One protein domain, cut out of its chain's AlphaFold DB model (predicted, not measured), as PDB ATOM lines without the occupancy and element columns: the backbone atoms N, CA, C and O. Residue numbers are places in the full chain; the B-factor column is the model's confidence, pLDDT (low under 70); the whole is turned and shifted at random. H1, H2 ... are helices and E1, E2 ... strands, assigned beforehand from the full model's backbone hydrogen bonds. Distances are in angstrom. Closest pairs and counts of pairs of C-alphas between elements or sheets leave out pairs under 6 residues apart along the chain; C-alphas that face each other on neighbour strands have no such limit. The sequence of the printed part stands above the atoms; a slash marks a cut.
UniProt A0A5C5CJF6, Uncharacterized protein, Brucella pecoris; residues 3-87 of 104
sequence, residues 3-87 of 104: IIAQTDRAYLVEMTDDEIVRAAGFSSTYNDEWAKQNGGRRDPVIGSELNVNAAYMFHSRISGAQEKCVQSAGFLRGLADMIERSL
ATOM      1  N   ILE A   3      67.739   0.299 106.022       87.50
ATOM      2  CA  ILE A   3      69.173   0.467 105.730       87.50
ATOM      3  C   ILE A   3      69.879  -0.860 106.023       87.50
ATOM      4  O   ILE A   3      69.794  -1.378 107.137       87.50
ATOM      5  N   ILE A   4      70.558  -1.414 105.022       92.81
ATOM      6  CA  ILE A   4      71.260  -2.702 105.119       92.81
ATOM      7  C   ILE A   4      72.771  -2.540 105.251       92.81
ATOM      8  O   ILE A   4      73.429  -3.431 105.780       92.81
ATOM      9  N   ALA A   5      73.318  -1.402 104.818       88.62
ATOM     10  CA  ALA A   5      74.714  -1.053 105.034       88.62
ATOM     11  C   ALA A   5      74.948   0.454 104.864       88.62
ATOM     12  O   ALA A   5      74.151   1.169 104.256       88.62
ATOM     13  N   GLN A   6      76.079   0.920 105.381       90.25
ATOM     14  CA  GLN A   6      76.618   2.253 105.153       90.25
ATOM     15  C   GLN A   6      77.942   2.103 104.402       90.25
ATOM     16  O   GLN A   6      78.759   1.250 104.742       90.25
ATOM     17  N   THR A   7      78.134   2.906 103.366       90.62
ATOM     18  CA  THR A   7      79.395   3.043 102.635       90.62
ATOM     19  C   THR A   7      80.073   4.347 103.047       90.62
ATOM     20  O   THR A   7      79.477   5.179 103.731       90.62
ATOM     21  N   ASP A   8      81.301   4.575 102.584       89.44
ATOM     22  CA  ASP A   8      82.065   5.788 102.911       89.44
ATOM     23  C   ASP A   8      81.354   7.098 102.522       89.44
ATOM     24  O   ASP A   8      81.705   8.168 103.017       89.44
ATOM     25  N   ARG A   9      80.375   7.041 101.606       88.06
ATOM     26  CA  ARG A   9      79.681   8.225 101.065       88.06
ATOM     27  C   ARG A   9      78.159   8.104 100.993       88.06
ATOM     28  O   ARG A   9      77.508   9.088 100.655       88.06
ATOM     29  N   ALA A  10      77.583   6.933 101.252       86.38
ATOM     30  CA  ALA A  10      76.161   6.683 101.035       86.38
ATOM     31  C   ALA A  10      75.626   5.557 101.931       86.38
ATOM     32  O   ALA A  10      76.363   4.921 102.677       86.38
ATOM     33  N   TYR A  11      74.327   5.289 101.829       86.75
ATOM     34  CA  TYR A  11      73.687   4.140 102.459       86.75
ATOM     35  C   TYR A  11      73.193   3.174 101.388       86.75
ATOM     36  O   TYR A  11      72.696   3.593 100.344       86.75
ATOM     37  N   LEU A  12      73.307   1.881 101.669       85.62
ATOM     38  CA  LEU A  12      72.606   0.839 100.938       85.62
ATOM     39  C   LEU A  12      71.288   0.578 101.654       85.62
ATOM     40  O   LEU A  12      71.260   0.308 102.859       85.62
ATOM     41  N   VAL A  13      70.198   0.674 100.904       86.50
ATOM     42  CA  VAL A  13      68.840   0.552 101.425       86.50
ATOM     43  C   VAL A  13      68.139  -0.573 100.684       86.50
ATOM     44  O   VAL A  13      68.144  -0.619  99.459       86.50
ATOM     45  N   GLU A  14      67.533  -1.474 101.441       87.38
ATOM     46  CA  GLU A  14      66.606  -2.474 100.938       87.38
ATOM     47  C   GLU A  14      65.195  -1.882 100.927       87.38
ATOM     48  O   GLU A  14      64.691  -1.362 101.935       87.38
ATOM     49  N   MET A  15      64.567  -1.932  99.759       87.00
ATOM     50  CA  MET A  15      63.239  -1.393  99.497       87.00
ATOM     51  C   MET A  15      62.471  -2.376  98.630       87.00
ATOM     52  O   MET A  15      63.053  -3.058  97.792       87.00
ATOM     53  N   THR A  16      61.160  -2.422  98.826       88.94
ATOM     54  CA  THR A  16      60.270  -3.113  97.887       88.94
ATOM     55  C   THR A  16      60.097  -2.283  96.616       88.94
ATOM     56  O   THR A  16      60.248  -1.060  96.649       88.94
ATOM     57  N   ASP A  17      59.724  -2.921  95.507       86.75
ATOM     58  CA  ASP A  17      59.513  -2.228  94.229       86.75
ATOM     59  C   ASP A  17      58.500  -1.085  94.349       86.75
ATOM     60  O   ASP A  17      58.723   0.021  93.861       86.75
ATOM     61  N   ASP A  18      57.421  -1.309  95.093       85.31
ATOM     62  CA  ASP A  18      56.386  -0.303  95.316       85.31
ATOM     63  C   ASP A  18      56.912   0.913  96.098       85.31
ATOM     64  O   ASP A  18      56.531   2.054  95.823       85.31
ATOM     65  N   GLU A  19      57.834   0.706  97.039       83.44
ATOM     66  CA  GLU A  19      58.497   1.799  97.752       83.44
ATOM     67  C   GLU A  19      59.447   2.583  96.838       83.44
ATOM     68  O   GLU A  19      59.525   3.805  96.961       83.44
ATOM     69  N   ILE A  20      60.139   1.911  95.913       83.56
ATOM     70  CA  ILE A  20      61.021   2.548  94.921       83.56
ATOM     71  C   ILE A  20      60.195   3.452  94.001       83.56
ATOM     72  O   ILE A  20      60.531   4.621  93.806       83.56
ATOM     73  N   VAL A  21      59.068   2.950  93.495       83.25
ATOM     74  CA  VAL A  21      58.176   3.707  92.606       83.25
ATOM     75  C   VAL A  21      57.539   4.900  93.326       83.25
ATOM     76  O   VAL A  21      57.449   5.995  92.766       83.25
ATOM     77  N   ARG A  22      57.186   4.747  94.607       81.25
ATOM     78  CA  ARG A  22      56.705   5.867  95.434       81.25
ATOM     79  C   ARG A  22      57.777   6.908  95.716       81.25
ATOM     80  O   ARG A  22      57.497   8.106  95.621       81.25
ATOM     81  N   ALA A  23      59.000   6.470  96.006       78.69
ATOM     82  CA  ALA A  23      60.150   7.354  96.178       78.69
ATOM     83  C   ALA A  23      60.514   8.101  94.885       78.69
ATOM     84  O   ALA A  23      61.056   9.199  94.953       78.69
ATOM     85  N   ALA A  24      60.172   7.543  93.722       78.06
ATOM     86  CA  ALA A  24      60.311   8.184  92.418       78.06
ATOM     87  C   ALA A  24      59.216   9.227  92.112       78.06
ATOM     88  O   ALA A  24      59.323   9.940  91.117       78.06
ATOM     89  N   GLY A  25      58.186   9.346  92.959       77.19
ATOM     90  CA  GLY A  25      57.095  10.311  92.787       77.19
ATOM     91  C   GLY A  25      55.790   9.722  92.248       77.19
ATOM     92  O   GLY A  25      54.836  10.468  92.047       77.19
ATOM     93  N   PHE A  26      55.713   8.407  92.035       82.06
ATOM     94  CA  PHE A  26      54.531   7.750  91.472       82.06
ATOM     95  C   PHE A  26      53.686   7.065  92.551       82.06
ATOM     96  O   PHE A  26      54.093   6.907  93.697       82.06
ATOM     97  N   SER A  27      52.470   6.657  92.196       80.19
ATOM     98  CA  SER A  27      51.532   6.039  93.143       80.19
ATOM     99  C   SER A  27      51.828   4.558  93.420       80.19
ATOM    100  O   SER A  27      51.729   4.113  94.565       80.19
ATOM    101  N   SER A  28      52.172   3.789  92.384       84.75
ATOM    102  CA  SER A  28      52.507   2.359  92.467       84.75
ATOM    103  C   SER A  28      53.208   1.880  91.196       84.75
ATOM    104  O   SER A  28      53.169   2.563  90.170       84.75
ATOM    105  N   THR A  29      53.758   0.666  91.238       83.94
ATOM    106  CA  THR A  29      54.270  -0.079  90.067       83.94
ATOM    107  C   THR A  29      53.251  -0.230  88.930       83.94
ATOM    108  O   THR A  29      53.627  -0.433  87.773       83.94
ATOM    109  N   TYR A  30      51.951  -0.083  89.222       83.31
ATOM    110  CA  TYR A  30      50.891  -0.155  88.220       83.31
ATOM    111  C   TYR A  30      50.576   1.165  87.518       83.31
ATOM    112  O   TYR A  30      49.730   1.177  86.626       83.31
ATOM    113  N   ASN A  31      51.239   2.256  87.898       80.56
ATOM    114  CA  ASN A  31      51.035   3.556  87.282       80.56
ATOM    115  C   ASN A  31      51.528   3.545  85.820       80.56
ATOM    116  O   ASN A  31      52.684   3.233  85.536       80.56
ATOM    117  N   ASP A  32      50.649   3.892  84.880       84.38
ATOM    118  CA  ASP A  32      50.984   3.891  83.452       84.38
ATOM    119  C   ASP A  32      52.047   4.941  83.092       84.38
ATOM    120  O   ASP A  32      52.808   4.752  82.143       84.38
ATOM    121  N   GLU A  33      52.133   6.044  83.838       82.06
ATOM    122  CA  GLU A  33      53.184   7.053  83.671       82.06
ATOM    123  C   GLU A  33      54.539   6.516  84.126       82.06
ATOM    124  O   GLU A  33      55.535   6.713  83.429       82.06
ATOM    125  N   TRP A  34      54.561   5.758  85.228       82.88
ATOM    126  CA  TRP A  34      55.753   5.031  85.661       82.88
ATOM    127  C   TRP A  34      56.211   4.060  84.574       82.88
ATOM    128  O   TRP A  34      57.364   4.118  84.152       82.88
ATOM    129  N   ALA A  35      55.300   3.232  84.055       84.19
ATOM    130  CA  ALA A  35      55.632   2.286  82.998       84.19
ATOM    131  C   ALA A  35      56.197   2.999  81.761       84.19
ATOM    132  O   ALA A  35      57.218   2.573  81.233       84.19
ATOM    133  N   LYS A  36      55.602   4.115  81.321       84.38
ATOM    134  CA  LYS A  36      56.112   4.903  80.184       84.38
ATOM    135  C   LYS A  36      57.509   5.467  80.441       84.38
ATOM    136  O   LYS A  36      58.363   5.374  79.563       84.38
ATOM    137  N   GLN A  37      57.750   6.025  81.624       77.88
ATOM    138  CA  GLN A  37      59.049   6.593  81.985       77.88
ATOM    139  C   GLN A  37      60.123   5.516  82.185       77.88
ATOM    140  O   GLN A  37      61.295   5.745  81.895       77.88
ATOM    141  N   ASN A  38      59.718   4.321  82.606       80.44
ATOM    142  CA  ASN A  38      60.573   3.165  82.839       80.44
ATOM    143  C   ASN A  38      60.649   2.226  81.610       80.44
ATOM    144  O   ASN A  38      60.801   1.010  81.737       80.44
ATOM    145  N   GLY A  39      60.500   2.766  80.393       81.94
ATOM    146  CA  GLY A  39      60.701   2.015  79.144       81.94
ATOM    147  C   GLY A  39      59.673   0.905  78.880       81.94
ATOM    148  O   GLY A  39      59.991  -0.102  78.253       81.94
ATOM    149  N   GLY A  40      58.450   1.066  79.379       82.31
ATOM    150  CA  GLY A  40      57.345   0.111  79.281       82.31
ATOM    151  C   GLY A  40      57.297  -0.929  80.404       82.31
ATOM    152  O   GLY A  40      56.444  -1.816  80.367       82.31
ATOM    153  N   ARG A  41      58.194  -0.857  81.396       80.94
ATOM    154  CA  ARG A  41      58.301  -1.851  82.473       80.94
ATOM    155  C   ARG A  41      57.621  -1.390  83.755       80.94
ATOM    156  O   ARG A  41      57.770  -0.245  84.168       80.94
ATOM    157  N   ARG A  42      56.926  -2.320  84.414       83.81
ATOM    158  CA  ARG A  42      56.327  -2.094  85.739       83.81
ATOM    159  C   ARG A  42      57.356  -2.226  86.860       83.81
ATOM    160  O   ARG A  42      57.298  -1.465  87.819       83.81
ATOM    161  N   ASP A  43      58.333  -3.109  86.690       83.62
ATOM    162  CA  ASP A  43      59.359  -3.348  87.702       83.62
ATOM    163  C   ASP A  43      60.511  -2.336  87.579       83.62
ATOM    164  O   ASP A  43      60.935  -2.028  86.453       83.62
ATOM    165  N   PRO A  44      61.044  -1.813  88.697       80.00
ATOM    166  CA  PRO A  44      62.192  -0.916  88.683       80.00
ATOM    167  C   PRO A  44      63.414  -1.548  88.025       80.00
ATOM    168  O   PRO A  44      63.784  -2.690  88.298       80.00
ATOM    169  N   VAL A  45      64.076  -0.788  87.153       79.19
ATOM    170  CA  VAL A  45      65.315  -1.245  86.528       79.19
ATOM    171  C   VAL A  45      66.469  -1.088  87.517       79.19
ATOM    172  O   VAL A  45      66.702  -0.020  88.085       79.19
ATOM    173  N   ILE A  46      67.217  -2.172  87.720       72.31
ATOM    174  CA  ILE A  46      68.421  -2.162  88.554       72.31
ATOM    175  C   ILE A  46      69.436  -1.187  87.945       72.31
ATOM    176  O   ILE A  46      69.790  -1.307  86.773       72.31
ATOM    177  N   GLY A  47      69.910  -0.235  88.753       67.00
ATOM    178  CA  GLY A  47      70.852   0.806  88.329       67.00
ATOM    179  C   GLY A  47      70.207   2.134  87.922       67.00
ATOM    180  O   GLY A  47      70.926   3.045  87.523       67.00
ATOM    181  N   SER A  48      68.882   2.278  88.032       66.62
ATOM    182  CA  SER A  48      68.212   3.566  87.842       66.62
ATOM    183  C   SER A  48      68.527   4.543  88.978       66.62
ATOM    184  O   SER A  48      68.380   4.220  90.156       66.62
ATOM    185  N   GLU A  49      68.908   5.769  88.620       73.06
ATOM    186  CA  GLU A  49      69.038   6.867  89.574       73.06
ATOM    187  C   GLU A  49      67.680   7.535  89.800       73.06
ATOM    188  O   GLU A  49      67.005   7.962  88.861       73.06
ATOM    189  N   LEU A  50      67.286   7.650  91.066       70.81
ATOM    190  CA  LEU A  50      66.076   8.358  91.461       70.81
ATOM    191  C   LEU A  50      66.431   9.733  92.014       70.81
ATOM    192  O   LEU A  50      67.154   9.857  93.003       70.81
ATOM    193  N   ASN A  51      65.859  10.780  91.420       71.06
ATOM    194  CA  ASN A  51      65.933  12.118  91.991       71.06
ATOM    195  C   ASN A  51      64.908  12.259  93.127       71.06
ATOM    196  O   ASN A  51      63.808  12.785  92.946       71.06
ATOM    197  N   VAL A  52      65.295  11.789  94.312       68.06
ATOM    198  CA  VAL A  52      64.458  11.790  95.523       68.06
ATOM    199  C   VAL A  52      63.973  13.200  95.881       68.06
ATOM    200  O   VAL A  52      62.852  13.375  96.351       68.06
ATOM    201  N   ASN A  53      64.783  14.228  95.615       65.06
ATOM    202  CA  ASN A  53      64.439  15.606  95.958       65.06
ATOM    203  C   ASN A  53      63.297  16.147  95.075       65.06
ATOM    204  O   ASN A  53      62.372  16.794  95.564       65.06
ATOM    205  N   ALA A  54      63.316  15.826  93.778       63.34
ATOM    206  CA  ALA A  54      62.225  16.168  92.867       63.34
ATOM    207  C   ALA A  54      60.911  15.473  93.264       63.34
ATOM    208  O   ALA A  54      59.862  16.119  93.291       63.34
ATOM    209  N   ALA A  55      60.979  14.195  93.646       65.00
ATOM    210  CA  ALA A  55      59.820  13.444  94.119       65.00
ATOM    211  C   ALA A  55      59.244  14.018  95.424       65.00
ATOM    212  O   ALA A  55      58.032  14.190  95.547       65.00
ATOM    213  N   TYR A  56      60.102  14.395  96.376       65.31
ATOM    214  CA  TYR A  56      59.673  15.013  97.633       65.31
ATOM    215  C   TYR A  56      58.974  16.359  97.400       65.31
ATOM    216  O   TYR A  56      57.912  16.630  97.963       65.31
ATOM    217  N   MET A  57      59.530  17.191  96.514       65.69
ATOM    218  CA  MET A  57      58.929  18.470  96.135       65.69
ATOM    219  C   MET A  57      57.588  18.295  95.416       65.69
ATOM    220  O   MET A  57      56.674  19.093  95.630       65.69
ATOM    221  N   PHE A  58      57.447  17.262  94.585       68.44
ATOM    222  CA  PHE A  58      56.187  16.933  93.922       68.44
ATOM    223  C   PHE A  58      55.107  16.509  94.925       68.44
ATOM    224  O   PHE A  58      54.031  17.108  94.950       68.44
ATOM    225  N   HIS A  59      55.417  15.568  95.820       67.12
ATOM    226  CA  HIS A  59      54.489  15.116  96.865       67.12
ATOM    227  C   HIS A  59      54.091  16.245  97.821       67.12
ATOM    228  O   HIS A  59      52.913  16.397  98.143       67.12
ATOM    229  N   SER A  60      55.040  17.100  98.210       65.00
ATOM    230  CA  SER A  60      54.773  18.284  99.039       65.00
ATOM    231  C   SER A  60      53.790  19.254  98.365       65.00
ATOM    232  O   SER A  60      52.837  19.722  98.991       65.00
ATOM    233  N   ARG A  61      53.950  19.502  97.057       64.88
ATOM    234  CA  ARG A  61      53.024  20.347  96.283       64.88
ATOM    235  C   ARG A  61      51.625  19.742  96.184       64.88
ATOM    236  O   ARG A  61      50.655  20.485  96.318       64.88
ATOM    237  N   ILE A  62      51.513  18.428  95.975       69.25
ATOM    238  CA  ILE A  62      50.217  17.733  95.946       69.25
ATOM    239  C   ILE A  62      49.528  17.828  97.307       69.25
ATOM    240  O   ILE A  62      48.364  18.217  97.368       69.25
ATOM    241  N   SER A  63      50.248  17.550  98.395       68.06
ATOM    242  CA  SER A  63      49.700  17.650  99.752       68.06
ATOM    243  C   SER A  63      49.205  19.066 100.059       68.06
ATOM    244  O   SER A  63      48.105  19.237 100.577       68.06
ATOM    245  N   GLY A  64      49.966  20.098  99.680       69.00
ATOM    246  CA  GLY A  64      49.540  21.491  99.849       69.00
ATOM    247  C   GLY A  64      48.349  21.889  98.966       69.00
ATOM    248  O   GLY A  64      47.574  22.776  99.325       69.00
ATOM    249  N   ALA A  65      48.168  21.247  97.810       69.38
ATOM    250  CA  ALA A  65      47.004  21.458  96.950       69.38
ATOM    251  C   ALA A  65      45.754  20.729  97.470       69.38
ATOM    252  O   ALA A  65      44.648  21.243  97.319       69.38
ATOM    253  N   GLN A  66      45.918  19.578  98.127       73.12
ATOM    254  CA  GLN A  66      44.819  18.807  98.705       73.12
ATOM    255  C   GLN A  66      44.041  19.616  99.750       73.12
ATOM    256  O   GLN A  66      42.813  19.648  99.703       73.12
ATOM    257  N   GLU A  67      44.731  20.329 100.642       71.44
ATOM    258  CA  GLU A  67      44.082  21.215 101.618       71.44
ATOM    259  C   GLU A  67      43.257  22.313 100.938       71.44
ATOM    260  O   GLU A  67      42.121  22.582 101.336       71.44
ATOM    261  N   LYS A  68      43.788  22.903  99.861       72.75
ATOM    262  CA  LYS A  68      43.068  23.909  99.070       72.75
ATOM    263  C   LYS A  68      41.830  23.317  98.400       72.75
ATOM    264  O   LYS A  68      40.773  23.939  98.441       72.75
ATOM    265  N   CYS A  69      41.919  22.107  97.847       68.25
ATOM    266  CA  CYS A  69      40.771  21.410  97.267       68.25
ATOM    267  C   CYS A  69      39.682  21.116  98.309       68.25
ATOM    268  O   CYS A  69      38.505  21.312  98.014       68.25
ATOM    269  N   VAL A  70      40.051  20.705  99.526       74.06
ATOM    270  CA  VAL A  70      39.095  20.480 100.627       74.06
ATOM    271  C   VAL A  70      38.397  21.782 101.022       74.06
ATOM    272  O   VAL A  70      37.174  21.801 101.165       74.06
ATOM    273  N   GLN A  71      39.138  22.887 101.136       72.88
ATOM    274  CA  GLN A  71      38.556  24.201 101.424       72.88
ATOM    275  C   GLN A  71      37.606  24.664 100.314       72.88
ATOM    276  O   GLN A  71      36.489  25.095 100.599       72.88
ATOM    277  N   SER A  72      38.005  24.529  99.046       70.12
ATOM    278  CA  SER A  72      37.145  24.855  97.904       70.12
ATOM    279  C   SER A  72      35.894  23.977  97.852       70.12
ATOM    280  O   SER A  72      34.813  24.489  97.583       70.12
ATOM    281  N   ALA A  73      36.000  22.682  98.161       70.81
ATOM    282  CA  ALA A  73      34.851  21.781  98.223       70.81
ATOM    283  C   ALA A  73      33.872  22.170  99.343       70.81
ATOM    284  O   ALA A  73      32.662  22.173  99.123       70.81
ATOM    285  N   GLY A  74      34.379  22.553 100.520       73.56
ATOM    286  CA  GLY A  74      33.554  23.065 101.619       73.56
ATOM    287  C   GLY A  74      32.833  24.362 101.250       73.56
ATOM    288  O   GLY A  74      31.642  24.504 101.514       73.56
ATOM    289  N   PHE A  75      33.526  25.275 100.567       75.88
ATOM    290  CA  PHE A  75      32.932  26.512 100.063       75.88
ATOM    291  C   PHE A  75      31.841  26.252  99.012       75.88
ATOM    292  O   PHE A  75      30.749  26.806  99.114       75.88
ATOM    293  N   LEU A  76      32.096  25.367  98.044       74.81
ATOM    294  CA  LEU A  76      31.110  24.976  97.029       74.81
ATOM    295  C   LEU A  76      29.879  24.311  97.649       74.81
ATOM    296  O   LEU A  76      28.760  24.573  97.214       74.81
ATOM    297  N   ARG A  77      30.068  23.497  98.691       74.81
ATOM    298  CA  ARG A  77      28.960  22.887  99.429       74.81
ATOM    299  C   ARG A  77      28.150  23.921 100.208       74.81
ATOM    300  O   ARG A  77      26.932  23.896 100.139       74.81
ATOM    301  N   GLY A  78      28.809  24.887 100.849       77.69
ATOM    302  CA  GLY A  78      28.124  26.006 101.502       77.69
ATOM    303  C   GLY A  78      27.319  26.875 100.528       77.69
ATOM    304  O   GLY A  78      26.224  27.320 100.864       77.69
ATOM    305  N   LEU A  79      27.820  27.078  99.303       73.19
ATOM    306  CA  LEU A  79      27.059  27.741  98.242       73.19
ATOM    307  C   LEU A  79      25.845  26.915  97.806       73.19
ATOM    308  O   LEU A  79      24.766  27.480  97.647       73.19
ATOM    309  N   ALA A  80      26.003  25.600  97.641       76.50
ATOM    310  CA  ALA A  80      24.898  24.710  97.293       76.50
ATOM    311  C   ALA A  80      23.795  24.725  98.367       76.50
ATOM    312  O   ALA A  80      22.637  24.963  98.032       76.50
ATOM    313  N   ASP A  81      24.160  24.602  99.646       77.50
ATOM    314  CA  ASP A  81      23.213  24.629 100.769       77.50
ATOM    315  C   ASP A  81      22.485  25.987 100.877       77.50
ATOM    316  O   ASP A  81      21.316  26.057 101.261       77.50
ATOM    317  N   MET A  82      23.158  27.093 100.535       71.88
ATOM    318  CA  MET A  82      22.551  28.429 100.505       71.88
ATOM    319  C   MET A  82      21.555  28.576  99.350       71.88
ATOM    320  O   MET A  82      20.481  29.142  99.549       71.88
ATOM    321  N   ILE A  83      21.891  28.060  98.164       73.25
ATOM    322  CA  ILE A  83      20.985  28.047  97.008       73.25
ATOM    323  C   ILE A  83      19.751  27.200  97.330       73.25
ATOM    324  O   ILE A  83      18.631  27.674  97.136       73.25
ATOM    325  N   GLU A  84      19.943  26.007  97.891       68.25
ATOM    326  CA  GLU A  84      18.867  25.089  98.276       68.25
ATOM    327  C   GLU A  84      17.928  25.712  99.319       68.25
ATOM    328  O   GLU A  84      16.713  25.631  99.183       68.25
ATOM    329  N   ARG A  85      18.466  26.446 100.301       63.34
ATOM    330  CA  ARG A  85      17.659  27.194 101.284       63.34
ATOM    331  C   ARG A  85      16.982  28.453 100.733       63.34
ATOM    332  O   ARG A  85      16.090  28.983 101.390       63.34
ATOM    333  N   SER A  86      17.423  28.961  99.583       61.31
ATOM    334  CA  SER A  86      16.874  30.170  98.949       61.31
ATOM    335  C   SER A  86      15.795  29.886  97.901       61.31
ATOM    336  O   SER A  86      15.110  30.814  97.469       61.31
ATOM    337  N   LEU A  87      15.632  28.625  97.491       55.59
ATOM    338  CA  LEU A  87      14.597  28.209  96.552       55.59
ATOM    339  C   LEU A  87      13.313  27.885  97.338       55.59
ATOM    340  O   LEU A  87      13.334  26.983  98.173       55.59
TER     341      LEU A  87
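Overview. This is residues 3 to 87 of the 104 residues of an uncharacterized protein of Brucella pecoris (UniProt A0A5C5CJF6). A small head has one long, straight helical arm sticking out of it: H3 starts at the head, and residues 60 to 87, of which 60 to 86 belong to H3, stand free. The head holds the strand hairpin E1 and E2 at its far end from the arm, the short helices H1 and H2, and the long loop of residues 38 to 51. The printed part has 85 residues, with two strands and three helices in the order E1, E2, H1, H2, H3; the sheet E1 - E2 is antiparallel and the class is mostly helix. The whole is extended, with a radius of gyration of the C-alphas of 20.2 A and spans of 69 by 31 by 18 A, the arm making the length.

Arrangement. E1, residues 3 to 6, and E2, residues 11 to 14, form an antiparallel hairpin at 159 degrees, with N 4 and O 12 2.9 A apart and N 12 and O 5 2.8 A apart, within hydrogen-bond range. H1, residues 17 to 23, and H2, residues 32 to 37, are close but not clearly touching, about perpendicular at 78 degrees; their closest C-alphas, of Val 21 and Trp 34, are 7.5 A apart. H3, residues 52 to 86, only just touches H1, with 3 pairs of C-alphas within 8 A, and with its residues 52 to 56 alone. The closest C-alphas, of Ala 23 and Val 52, are 6.2 A apart, and the lines are about perpendicular at 76 degrees. H2 and H3 are apart. Each O i to N i+4 pair is within hydrogen-bond range in H1 and H2, and 29 of 31 are in H3.

Along the chain. E1 begins at C-alpha 3 (69.173, 0.467, 105.730). H3 runs 51.1 A from C-alpha 52 (64.458, 11.790, 95.523) to C-alpha 86 (16.874, 30.170, 98.949).

Size, cuts and confidence. The two farthest C-alphas, of Asp 8 and Leu 87, are 71.4 A apart. The printed part has no cut. The link H2 to H3 is long. Mean pLDDT of the printed part is 77.0; residues 47 to 48, 52 to 65, 69 and 84 to 87 are under 70.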